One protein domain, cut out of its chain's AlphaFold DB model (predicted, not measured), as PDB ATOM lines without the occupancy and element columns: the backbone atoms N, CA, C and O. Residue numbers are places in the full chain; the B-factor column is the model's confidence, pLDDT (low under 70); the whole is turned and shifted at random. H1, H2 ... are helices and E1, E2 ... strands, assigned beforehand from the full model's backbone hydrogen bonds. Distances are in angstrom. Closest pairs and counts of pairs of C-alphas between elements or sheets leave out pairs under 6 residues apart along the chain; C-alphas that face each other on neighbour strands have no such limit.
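Overview. This is residues 30 to 111 of the 149 residues of an uncharacterized protein of Lactuca saligna (UniProt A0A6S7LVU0). A three-stranded meander, each strand the antiparallel neighbour of the one before, makes a small wall, with H1, H2 and H3 gathered on one side of it, each only grazing it. The 82 printed residues hold E1 E2 E3 H1 H2 H3 in chain order, sheet order E1 - E2 - E3, class mixed; the whole is compact, radius of gyration of the C-alphas 12.0 A, spanning 33 by 30 by 19 A.

Along the chain. E1, residues 35 to 41, begins at C-alpha (-30.568, 90.935, 4.129) and spans 16.4 A; E2, 46 to 51, 16.0 A; E3, 56 to 59, 10.1 A. H1 is 62 to 67, 10.3 A; H2 70 to 78, 12.6 A; H3 88 to 102, 21.2 A, ending at C-alpha (-34.073, 81.845, 19.967).

Arrangement. In hairpin E1 and E2, N 39 and O 48 are 2.9 A apart; in hairpin E2 and E3, N 47 and O 59 are 2.8 A apart. H2 and H3 touch at a steep tilt of 57 degrees, opposite ways; their closest C-alphas, Ser 77 and Glu 98, are 5.7 A apart. H1 is close but not clearly touching H2, closest C-alphas Phe 65 and Leu 73, 7.8 A. Every O i to N i+4 pair is within hydrogen-bond range in H3, 4 of 5 in H2, 0 of 2 in H1, where 3 of 3 O i to N i+3 pairs are.

Size, cuts and confidence. The farthest C-alphas, Glu 43 and Lys 104, are 33.0 A apart. The printed part has no cut and no long link; pLDDT is under 70 at residues 30 to 33 and 53 to 54.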
ATOM      1  N   GLY A  30     -21.083 101.102   6.837       50.66
ATOM      2  CA  GLY A  30     -22.008 100.123   6.257       50.66
ATOM      3  C   GLY A  30     -23.437 100.282   6.766       50.66
ATOM      4  O   GLY A  30     -23.707  99.943   7.913       50.66
ATOM      5  N   ASP A  31     -24.383 100.692   5.917       54.50
ATOM      6  CA  ASP A  31     -25.767 100.259   6.142       54.50
ATOM      7  C   ASP A  31     -25.793  98.733   5.970       54.50
ATOM      8  O   ASP A  31     -25.573  98.206   4.878       54.50
ATOM      9  N   ARG A  32     -25.956  98.023   7.089       65.06
ATOM     10  CA  ARG A  32     -26.027  96.558   7.150       65.06
ATOM     11  C   ARG A  32     -27.442  96.070   7.405       65.06
ATOM     12  O   ARG A  32     -27.625  94.952   7.877       65.06
ATOM     13  N   SER A  33     -28.444  96.874   7.097       66.44
ATOM     14  CA  SER A  33     -29.819  96.397   7.046       66.44
ATOM     15  C   SER A  33     -30.133  95.771   5.680       66.44
ATOM     16  O   SER A  33     -29.398  95.926   4.701       66.44
ATOM     17  N   GLY A  34     -31.217  95.006   5.600       81.25
ATOM     18  CA  GLY A  34     -31.789  94.572   4.329       81.25
ATOM     19  C   GLY A  34     -31.172  93.299   3.758       81.25
ATOM     20  O   GLY A  34     -30.924  93.231   2.550       81.25
ATOM     21  N   ILE A  35     -30.946  92.280   4.592       88.75
ATOM     22  CA  ILE A  35     -30.568  90.935   4.129       88.75
ATOM     23  C   ILE A  35     -31.741  90.331   3.350       88.75
ATOM     24  O   ILE A  35     -32.784  89.996   3.909       88.75
ATOM     25  N   LYS A  36     -31.556  90.149   2.041       87.88
ATOM     26  CA  LYS A  36     -32.552  89.530   1.156       87.88
ATOM     27  C   LYS A  36     -32.513  88.014   1.214       87.88
ATOM     28  O   LYS A  36     -33.552  87.368   1.158       87.88
ATOM     29  N   MET A  37     -31.311  87.452   1.238       91.19
ATOM     30  CA  MET A  37     -31.096  86.013   1.284       91.19
ATOM     31  C   MET A  37     -29.657  85.694   1.644       91.19
ATOM     32  O   MET A  37     -28.762  86.531   1.515       91.19
ATOM     33  N   TRP A  38     -29.437  84.451   2.033       94.00
ATOM     34  CA  TRP A  38     -28.110  83.932   2.294       94.00
ATOM     35  C   TRP A  38     -28.050  82.433   2.028       94.00
ATOM     36  O   TRP A  38     -29.078  81.760   1.937       94.00
ATOM     37  N   GLY A  39     -26.848  81.900   1.876       93.06
ATOM     38  CA  GLY A  39     -26.678  80.508   1.506       93.06
ATOM     39  C   GLY A  39     -25.232  80.064   1.452       93.06
ATOM     40  O   GLY A  39     -24.316  80.857   1.661       93.06
ATOM     41  N   PHE A  40     -25.046  78.784   1.154       91.56
ATOM     42  CA  PHE A  40     -23.742  78.237   0.809       91.56
ATOM     43  C   PHE A  40     -23.694  77.989  -0.697       91.56
ATOM     44  O   PHE A  40     -24.504  77.227  -1.231       91.56
ATOM     45  N   ASP A  41     -22.752  78.645  -1.364       87.81
ATOM     46  CA  ASP A  41     -22.437  78.430  -2.765       87.81
ATOM     47  C   ASP A  41     -21.430  77.282  -2.871       87.81
ATOM     48  O   ASP A  41     -20.319  77.349  -2.342       87.81
ATOM     49  N   HIS A  42     -21.838  76.196  -3.520       84.94
ATOM     50  CA  HIS A  42     -21.009  75.003  -3.649       84.94
ATOM     51  C   HIS A  42     -19.927  75.137  -4.725       84.94
ATOM     52  O   HIS A  42     -18.879  74.503  -4.598       84.94
ATOM     53  N   GLU A  43     -20.162  75.938  -5.764       85.56
ATOM     54  CA  GLU A  43     -19.192  76.157  -6.839       85.56
ATOM     55  C   GLU A  43     -18.022  76.981  -6.313       85.56
ATOM     56  O   GLU A  43     -16.862  76.600  -6.471       85.56
ATOM     57  N   LEU A  44     -18.338  78.054  -5.586       85.44
ATOM     58  CA  LEU A  44     -17.339  78.927  -4.974       85.44
ATOM     59  C   LEU A  44     -16.800  78.374  -3.648       85.44
ATOM     60  O   LEU A  44     -15.742  78.797  -3.193       85.44
ATOM     61  N   LYS A  45     -17.511  77.423  -3.025       88.31
ATOM     62  CA  LYS A  45     -17.267  76.933  -1.655       88.31
ATOM     63  C   LYS A  45     -17.276  78.062  -0.617       88.31
ATOM     64  O   LYS A  45     -16.525  78.023   0.356       88.31
ATOM     65  N   LEU A  46     -18.145  79.051  -0.818       91.06
ATOM     66  CA  LEU A  46     -18.262  80.243   0.019       91.06
ATOM     67  C   LEU A  46     -19.674  80.388   0.574       91.06
ATOM     68  O   LEU A  46     -20.669  79.983  -0.025       91.06
ATOM     69  N   TRP A  47     -19.762  81.025   1.729       92.19
ATOM     70  CA  TRP A  47     -21.010  81.544   2.260       92.19
ATOM     71  C   TRP A  47     -21.315  82.881   1.605       92.19
ATOM     72  O   TRP A  47     -20.454  83.757   1.562       92.19
ATOM     73  N   VAL A  48     -22.542  83.043   1.125       91.44
ATOM     74  CA  VAL A  48     -22.985  84.243   0.416       91.44
ATOM     75  C   VAL A  48     -24.120  84.883   1.195       91.44
ATOM     76  O   VAL A  48     -25.087  84.206   1.547       91.44
ATOM     77  N   VAL A  49     -24.030  86.188   1.430       91.44
ATOM     78  CA  VAL A  49     -25.125  87.014   1.952       91.44
ATOM     79  C   VAL A  49     -25.429  88.100   0.930       91.44
ATOM     80  O   VAL A  49     -24.546  88.865   0.564       91.44
ATOM     81  N   LYS A  50     -26.679  88.194   0.479       88.62
ATOM     82  CA  LYS A  50     -27.125  89.252  -0.435       88.62
ATOM     83  C   LYS A  50     -27.927  90.300   0.322       88.62
ATOM     84  O   LYS A  50     -28.934  89.967   0.957       88.62
ATOM     85  N   ARG A  51     -27.517  91.562   0.209       87.06
ATOM     86  CA  ARG A  51     -28.163  92.723   0.834       87.06
ATOM     87  C   ARG A  51     -28.720  93.699  -0.199       87.06
ATOM     88  O   ARG A  51     -28.316  93.700  -1.362       87.06
ATOM     89  N   ASN A  52     -29.649  94.544   0.231       77.94
ATOM     90  CA  ASN A  52     -30.094  95.696  -0.548       77.94
ATOM     91  C   ASN A  52     -29.032  96.816  -0.569       77.94
ATOM     92  O   ASN A  52     -28.311  96.974   0.408       77.94
ATOM     93  N   PRO A  53     -28.953  97.621  -1.645       63.16
ATOM     94  CA  PRO A  53     -29.627  97.431  -2.925       63.16
ATOM     95  C   PRO A  53     -28.982  96.372  -3.833       63.16
ATOM     96  O   PRO A  53     -29.689  95.911  -4.718       63.16
ATOM     97  N   CYS A  54     -27.725  95.943  -3.638       59.69
ATOM     98  CA  CYS A  54     -27.134  94.876  -4.474       59.69
ATOM     99  C   CYS A  54     -25.802  94.269  -3.981       59.69
ATOM    100  O   CYS A  54     -25.151  93.553  -4.742       59.69
ATOM    101  N   ASN A  55     -25.374  94.519  -2.742       77.25
ATOM    102  CA  ASN A  55     -24.065  94.043  -2.290       77.25
ATOM    103  C   ASN A  55     -24.147  92.564  -1.891       77.25
ATOM    104  O   ASN A  55     -24.966  92.181  -1.048       77.25
ATOM    105  N   SER A  56     -23.318  91.734  -2.529       85.62
ATOM    106  CA  SER A  56     -23.095  90.347  -2.118       85.62
ATOM    107  C   SER A  56     -21.836  90.295  -1.268       85.62
ATOM    108  O   SER A  56     -20.775  90.723  -1.705       85.62
ATOM    109  N   GLU A  57     -21.963  89.779  -0.056       89.12
ATOM    110  CA  GLU A  57     -20.852  89.559   0.858       89.12
ATOM    111  C   GLU A  57     -20.481  88.080   0.836       89.12
ATOM    112  O   GLU A  57     -21.358  87.209   0.898       89.12
ATOM    113  N   TYR A  58     -19.180  87.804   0.785       90.12
ATOM    114  CA  TYR A  58     -18.645  86.451   0.746       90.12
ATOM    115  C   TYR A  58     -17.854  86.144   2.013       90.12
ATOM    116  O   TYR A  58     -17.053  86.957   2.478       90.12
ATOM    117  N   TYR A  59     -18.056  84.945   2.549       91.69
ATOM    118  CA  TYR A  59     -17.410  84.468   3.764       91.69
ATOM    119  C   TYR A  59     -16.842  83.066   3.531       91.69
ATOM    120  O   TYR A  59     -17.490  82.209   2.930       91.69
ATOM    121  N   ASN A  60     -15.626  82.820   4.015       90.19
ATOM    122  CA  ASN A  60     -14.945  81.538   3.817       90.19
ATOM    123  C   ASN A  60     -15.551  80.445   4.689       90.19
ATOM    124  O   ASN A  60     -15.635  79.281   4.302       90.19
ATOM    125  N   ASN A  61     -15.912  80.806   5.915       90.62
ATOM    126  CA  ASN A  61     -16.271  79.835   6.927       90.62
ATOM    127  C   ASN A  61     -17.378  80.357   7.846       90.62
ATOM    128  O   ASN A  61     -17.671  81.545   7.942       90.62
ATOM    129  N   ILE A  62     -17.970  79.419   8.576       91.38
ATOM    130  CA  ILE A  62     -19.055  79.686   9.516       91.38
ATOM    131  C   ILE A  62     -18.598  80.607  10.668       91.38
ATOM    132  O   ILE A  62     -19.383  81.392  11.199       91.38
ATOM    133  N   HIS A  63     -17.328  80.532  11.066       91.38
ATOM    134  CA  HIS A  63     -16.767  81.344  12.149       91.38
ATOM    135  C   HIS A  63     -16.599  82.817  11.765       91.38
ATOM    136  O   HIS A  63     -16.485  83.663  12.654       91.38
ATOM    137  N   ASP A  64     -16.635  83.154  10.477       90.81
ATOM    138  CA  ASP A  64     -16.605  84.544  10.031       90.81
ATOM    139  C   ASP A  64     -17.854  85.302  10.511       90.81
ATOM    140  O   ASP A  64     -17.761  86.472  10.893       90.81
ATOM    141  N   PHE A  65     -18.989  84.608  10.663       91.06
ATOM    142  CA  PHE A  65     -20.216  85.152  11.253       91.06
ATOM    143  C   PHE A  65     -20.092  85.482  12.751       91.06
ATOM    144  O   PHE A  65     -20.945  86.171  13.298       91.06
ATOM    145  N   TRP A  66     -19.028  85.071  13.453       90.00
ATOM    146  CA  TRP A  66     -18.783  85.525  14.835       90.00
ATOM    147  C   TRP A  66     -18.350  86.990  14.920       90.00
ATOM    148  O   TRP A  66     -18.437  87.605  15.982       90.00
ATOM    149  N   SER A  67     -17.896  87.562  13.802       86.81
ATOM    150  CA  SER A  67     -17.625  89.000  13.691       86.81
ATOM    151  C   SER A  67     -18.894  89.846  13.537       86.81
ATOM    152  O   SER A  67     -18.816  91.070  13.568       86.81
ATOM    153  N   TRP A  68     -20.057  89.211  13.387       89.25
ATOM    154  CA  TRP A  68     -21.332  89.898  13.227       89.25
ATOM    155  C   TRP A  68     -21.958  90.268  14.569       89.25
ATOM    156  O   TRP A  68     -21.698  89.635  15.601       89.25
ATOM    157  N   MET A  69     -22.818  91.285  14.551       87.12
ATOM    158  CA  MET A  69     -23.593  91.662  15.725       87.12
ATOM    159  C   MET A  69     -24.830  90.780  15.888       87.12
ATOM    160  O   MET A  69     -25.338  90.182  14.940       87.12
ATOM    161  N   LYS A  70     -25.358  90.726  17.116       89.00
ATOM    162  CA  LYS A  70     -26.576  89.958  17.430       89.00
ATOM    163  C   LYS A  70     -27.769  90.375  16.572       89.00
ATOM    164  O   LYS A  70     -28.558  89.519  16.182       89.00
ATOM    165  N   VAL A  71     -27.894  91.673  16.291       85.88
ATOM    166  CA  VAL A  71     -28.955  92.222  15.437       85.88
ATOM    167  C   VAL A  71     -28.819  91.719  13.996       85.88
ATOM    168  O   VAL A  71     -29.785  91.161  13.481       85.88
ATOM    169  N   ASP A  72     -27.614  91.760  13.414       87.75
ATOM    170  CA  ASP A  72     -27.354  91.249  12.059       87.75
ATOM    171  C   ASP A  72     -27.667  89.752  11.952       87.75
ATOM    172  O   ASP A  72     -28.311  89.292  11.016       87.75
ATOM    173  N   LEU A  73     -27.222  88.970  12.938       91.69
ATOM    174  CA  LEU A  73     -27.435  87.522  12.977       91.69
ATOM    175  C   LEU A  73     -28.908  87.158  13.180       91.69
ATOM    176  O   LEU A  73     -29.379  86.144  12.663       91.69
ATOM    177  N   SER A  74     -29.643  87.994  13.914       91.56
ATOM    178  CA  SER A  74     -31.087  87.838  14.078       91.56
ATOM    179  C   SER A  74     -31.820  88.104  12.766       91.56
ATOM    180  O   SER A  74     -32.730  87.350  12.428       91.56
ATOM    181  N   GLU A  75     -31.418  89.126  12.010       91.38
ATOM    182  CA  GLU A  75     -31.948  89.387  10.669       91.38
ATOM    183  C   GLU A  75     -31.600  88.249   9.700       91.38
ATOM    184  O   GLU A  75     -32.492  87.690   9.061       91.38
ATOM    185  N   LEU A  76     -30.335  87.818   9.681       93.19
ATOM    186  CA  LEU A  76     -29.846  86.710   8.858       93.19
ATOM    187  C   LEU A  76     -30.665  85.434   9.094       93.19
ATOM    188  O   LEU A  76     -31.088  84.782   8.145       93.19
ATOM    189  N   SER A  77     -30.956  85.103  10.357       94.12
ATOM    190  CA  SER A  77     -31.742  83.910  10.718       94.12
ATOM    191  C   SER A  77     -33.175  83.911  10.172       94.12
ATOM    192  O   SER A  77     -33.746  82.845   9.952       94.12
ATOM    193  N   LYS A  78     -33.754  85.097   9.953       92.50
ATOM    194  CA  LYS A  78     -35.113  85.280   9.425       92.50
ATOM    195  C   LYS A  78     -35.125  85.358   7.901       92.50
ATOM    196  O   LYS A  78     -36.166  85.124   7.290       92.50
ATOM    197  N   ALA A  79     -33.991  85.701   7.297       91.12
ATOM    198  CA  ALA A  79     -33.867  85.821   5.858       91.12
ATOM    199  C   ALA A  79     -33.975  84.447   5.163       91.12
ATOM    200  O   ALA A  79     -33.522  83.430   5.704       91.12
ATOM    201  N   PRO A  80     -34.531  84.405   3.937       92.88
ATOM    202  CA  PRO A  80     -34.543  83.214   3.098       92.88
ATOM    203  C   PRO A  80     -33.161  82.565   2.976       92.88
ATOM    204  O   PRO A  80     -32.177  83.215   2.617       92.88
ATOM    205  N   PHE A  81     -33.109  81.260   3.242       92.88
ATOM    206  CA  PHE A  81     -31.893  80.460   3.149       92.88
ATOM    207  C   PHE A  81     -31.884  79.610   1.878       92.88
ATOM    208  O   PHE A  81     -32.836  78.870   1.619       92.88
ATOM    209  N   HIS A  82     -30.787  79.663   1.128       89.25
ATOM    210  CA  HIS A  82     -30.589  78.916  -0.108       89.25
ATOM    211  C   HIS A  82     -29.416  77.928   0.025       89.25
ATOM    212  O   HIS A  82     -28.309  78.301   0.399       89.25
ATOM    213  N   ASN A  83     -29.653  76.649  -0.271       84.19
ATOM    214  CA  ASN A  83     -28.631  75.593  -0.226       84.19
ATOM    215  C   ASN A  83     -28.896  74.563  -1.337       84.19
ATOM    216  O   ASN A  83     -29.398  73.467  -1.059       84.19
ATOM    217  N   PRO A  84     -28.626  74.918  -2.603       78.88
ATOM    218  CA  PRO A  84     -28.990  74.095  -3.753       78.88
ATOM    219  C   PRO A  84     -28.220  72.768  -3.774       78.88
ATOM    220  O   PRO A  84     -28.758  71.748  -4.195       78.88
ATOM    221  N   SER A  85     -27.004  72.743  -3.224       75.88
ATOM    222  CA  SER A  85     -26.165  71.544  -3.153       75.88
ATOM    223  C   SER A  85     -26.570  70.557  -2.054       75.88
ATOM    224  O   SER A  85     -25.904  69.538  -1.879       75.88
ATOM    225  N   LYS A  86     -27.619  70.861  -1.273       80.44
ATOM    226  CA  LYS A  86     -28.083  70.053  -0.131       80.44
ATOM    227  C   LYS A  86     -26.965  69.713   0.865       80.44
ATOM    228  O   LYS A  86     -27.011  68.671   1.513       80.44
ATOM    229  N   ASN A  87     -25.973  70.596   1.018       83.44
ATOM    230  CA  ASN A  87     -24.857  70.371   1.933       83.44
ATOM    231  C   ASN A  87     -25.389  70.250   3.382       83.44
ATOM    232  O   ASN A  87     -25.983  71.220   3.876       83.44
ATOM    233  N   PRO A  88     -25.189  69.111   4.080       87.94
ATOM    234  CA  PRO A  88     -25.673  68.924   5.447       87.94
ATOM    235  C   PRO A  88     -25.099  69.952   6.424       87.94
ATOM    236  O   PRO A  88     -25.819  70.457   7.286       87.94
ATOM    237  N   SER A  89     -23.830  70.328   6.256       87.62
ATOM    238  CA  SER A  89     -23.167  71.330   7.095       87.62
ATOM    239  C   SER A  89     -23.846  72.691   6.996       87.62
ATOM    240  O   SER A  89     -23.966  73.394   8.000       87.62
ATOM    241  N   ALA A  90     -24.360  73.045   5.815       89.38
ATOM    242  CA  ALA A  90     -25.021  74.325   5.618       89.38
ATOM    243  C   ALA A  90     -26.395  74.379   6.316       89.38
ATOM    244  O   ALA A  90     -26.716  75.356   6.995       89.38
ATOM    245  N   TYR A  91     -27.171  73.288   6.259       91.50
ATOM    246  CA  TYR A  91     -28.410  73.156   7.039       91.50
ATOM    247  C   TYR A  91     -28.162  73.116   8.549       91.50
ATOM    248  O   TYR A  91     -28.918  73.720   9.313       91.50
ATOM    249  N   ASN A  92     -27.102  72.430   8.983       93.62
ATOM    250  CA  ASN A  92     -26.715  72.382  10.389       93.62
ATOM    251  C   ASN A  92     -26.381  73.777  10.913       93.62
ATOM    252  O   ASN A  92     -26.823  74.131  12.006       93.62
ATOM    253  N   PHE A  93     -25.680  74.596  10.123       93.81
ATOM    254  CA  PHE A  93     -25.411  75.972  10.519       93.81
ATOM    255  C   PHE A  93     -26.681  76.824  10.592       93.81
ATOM    256  O   PHE A  93     -26.867  77.516  11.590       93.81
ATOM    257  N   LYS A  94     -27.598  76.726   9.618       94.75
ATOM    258  CA  LYS A  94     -28.903  77.415   9.692       94.75
ATOM    259  C   LYS A  94     -29.640  77.086  10.993       94.75
ATOM    260  O   LYS A  94     -30.034  77.993  11.719       94.75
ATOM    261  N   ARG A  95     -29.772  75.796  11.321       95.12
ATOM    262  CA  ARG A  95     -30.438  75.346  12.557       95.12
ATOM    263  C   ARG A  95     -29.706  75.810  13.813       95.12
ATOM    264  O   ARG A  95     -30.340  76.189  14.795       95.12
ATOM    265  N   PHE A  96     -28.373  75.776  13.793       95.62
ATOM    266  CA  PHE A  96     -27.556  76.303  14.879       95.62
ATOM    267  C   PHE A  96     -27.836  77.794  15.092       95.62
ATOM    268  O   PHE A  96     -28.113  78.192  16.221       95.62
ATOM    269  N   LEU A  97     -27.828  78.595  14.024       95.81
ATOM    270  CA  LEU A  97     -28.091  80.030  14.079       95.81
ATOM    271  C   LEU A  97     -29.499  80.330  14.612       95.81
ATOM    272  O   LEU A  97     -29.637  81.133  15.530       95.81
ATOM    273  N   GLU A  98     -30.527  79.643  14.111       95.56
ATOM    274  CA  GLU A  98     -31.910  79.778  14.597       95.56
ATOM    275  C   GLU A  98     -32.017  79.493  16.100       95.56
ATOM    276  O   GLU A  98     -32.652  80.250  16.838       95.56
ATOM    277  N   LYS A  99     -31.348  78.434  16.577       96.69
ATOM    278  CA  LYS A  99     -31.297  78.111  18.006       96.69
ATOM    279  C   LYS A  99     -30.573  79.195  18.803       96.69
ATOM    280  O   LYS A  99     -31.070  79.607  19.847       96.69
ATOM    281  N   GLN A 100     -29.433  79.687  18.316       95.31
ATOM    282  CA  GLN A 100     -28.718  80.782  18.976       95.31
ATOM    283  C   GLN A 100     -29.596  82.030  19.084       95.31
ATOM    284  O   GLN A 100     -29.666  82.611  20.159       95.31
ATOM    285  N   VAL A 101     -30.312  82.413  18.028       94.00
ATOM    286  CA  VAL A 101     -31.207  83.582  18.055       94.00
ATOM    287  C   VAL A 101     -32.353  83.374  19.046       94.00
ATOM    288  O   VAL A 101     -32.611  84.255  19.869       94.00
ATOM    289  N   LYS A 102     -32.992  82.197  19.033       95.38
ATOM    290  CA  LYS A 102     -34.073  81.845  19.967       95.38
ATOM    291  C   LYS A 102     -33.622  81.917  21.430       95.38
ATOM    292  O   LYS A 102     -34.334  82.475  22.263       95.38
ATOM    293  N   ASP A 103     -32.424  81.415  21.719       94.94
ATOM    294  CA  ASP A 103     -31.879  81.310  23.076       94.94
ATOM    295  C   ASP A 103     -31.040  82.548  23.485       94.94
ATOM    296  O   ASP A 103     -30.365  82.534  24.512       94.94
ATOM    297  N   LYS A 104     -31.074  83.639  22.701       92.44
ATOM    298  CA  LYS A 104     -30.344  84.910  22.936       92.44
ATOM    299  C   LYS A 104     -28.806  84.804  22.928       92.44
ATOM    300  O   LYS A 104     -28.108  85.591  23.578       92.44
ATOM    301  N   PHE A 105     -28.285  83.918  22.086       90.50
ATOM    302  CA  PHE A 105     -26.870  83.650  21.811       90.50
ATOM    303  C   PHE A 105     -26.105  83.126  23.039       90.50
ATOM    304  O   PHE A 105     -25.184  83.796  23.512       90.50
ATOM    305  N   PRO A 106     -26.460  81.939  23.575       91.25
ATOM    306  CA  PRO A 106     -25.798  81.381  24.755       91.25
ATOM    307  C   PRO A 106     -24.372  80.883  24.473       91.25
ATOM    308  O   PRO A 106     -23.562  80.801  25.390       91.25
ATOM    309  N   ILE A 107     -24.064  80.522  23.220       91.00
ATOM    310  CA  ILE A 107     -22.800  79.863  22.842       91.00
ATOM    311  C   ILE A 107     -22.020  80.703  21.827       91.00
ATOM    312  O   ILE A 107     -20.800  80.835  21.921       91.00
ATOM    313  N   MET A 108     -22.706  81.254  20.827       88.38
ATOM    314  CA  MET A 108     -22.072  81.977  19.730       88.38
ATOM    315  C   MET A 108     -21.527  83.321  20.212       88.38
ATOM    316  O   MET A 108     -22.277  84.185  20.668       88.38
ATOM    317  N   LYS A 109     -20.211  83.512  20.075       88.38
ATOM    318  CA  LYS A 109     -19.585  84.820  20.278       88.38
ATOM    319  C   LYS A 109     -20.020  85.748  19.148       88.38
ATOM    320  O   LYS A 109     -19.980  85.362  17.982       88.38
ATOM    321  N   THR A 110     -20.424  86.955  19.512       86.69
ATOM    322  CA  THR A 110     -20.844  87.998  18.576       86.69
ATOM    323  C   THR A 110     -20.038  89.255  18.834       86.69
ATOM    324  O   THR A 110     -19.626  89.513  19.973       86.69
ATOM    325  N   ALA A 111     -19.860  90.072  17.807       84.19
ATOM    326  CA  ALA A 111     -19.294  91.392  17.996       84.19
ATOM    327  C   ALA A 111     -20.249  92.272  18.820       84.19
ATOM    328  O   ALA A 111     -21.475  92.105  18.786       84.19
TER     329      ALA A 111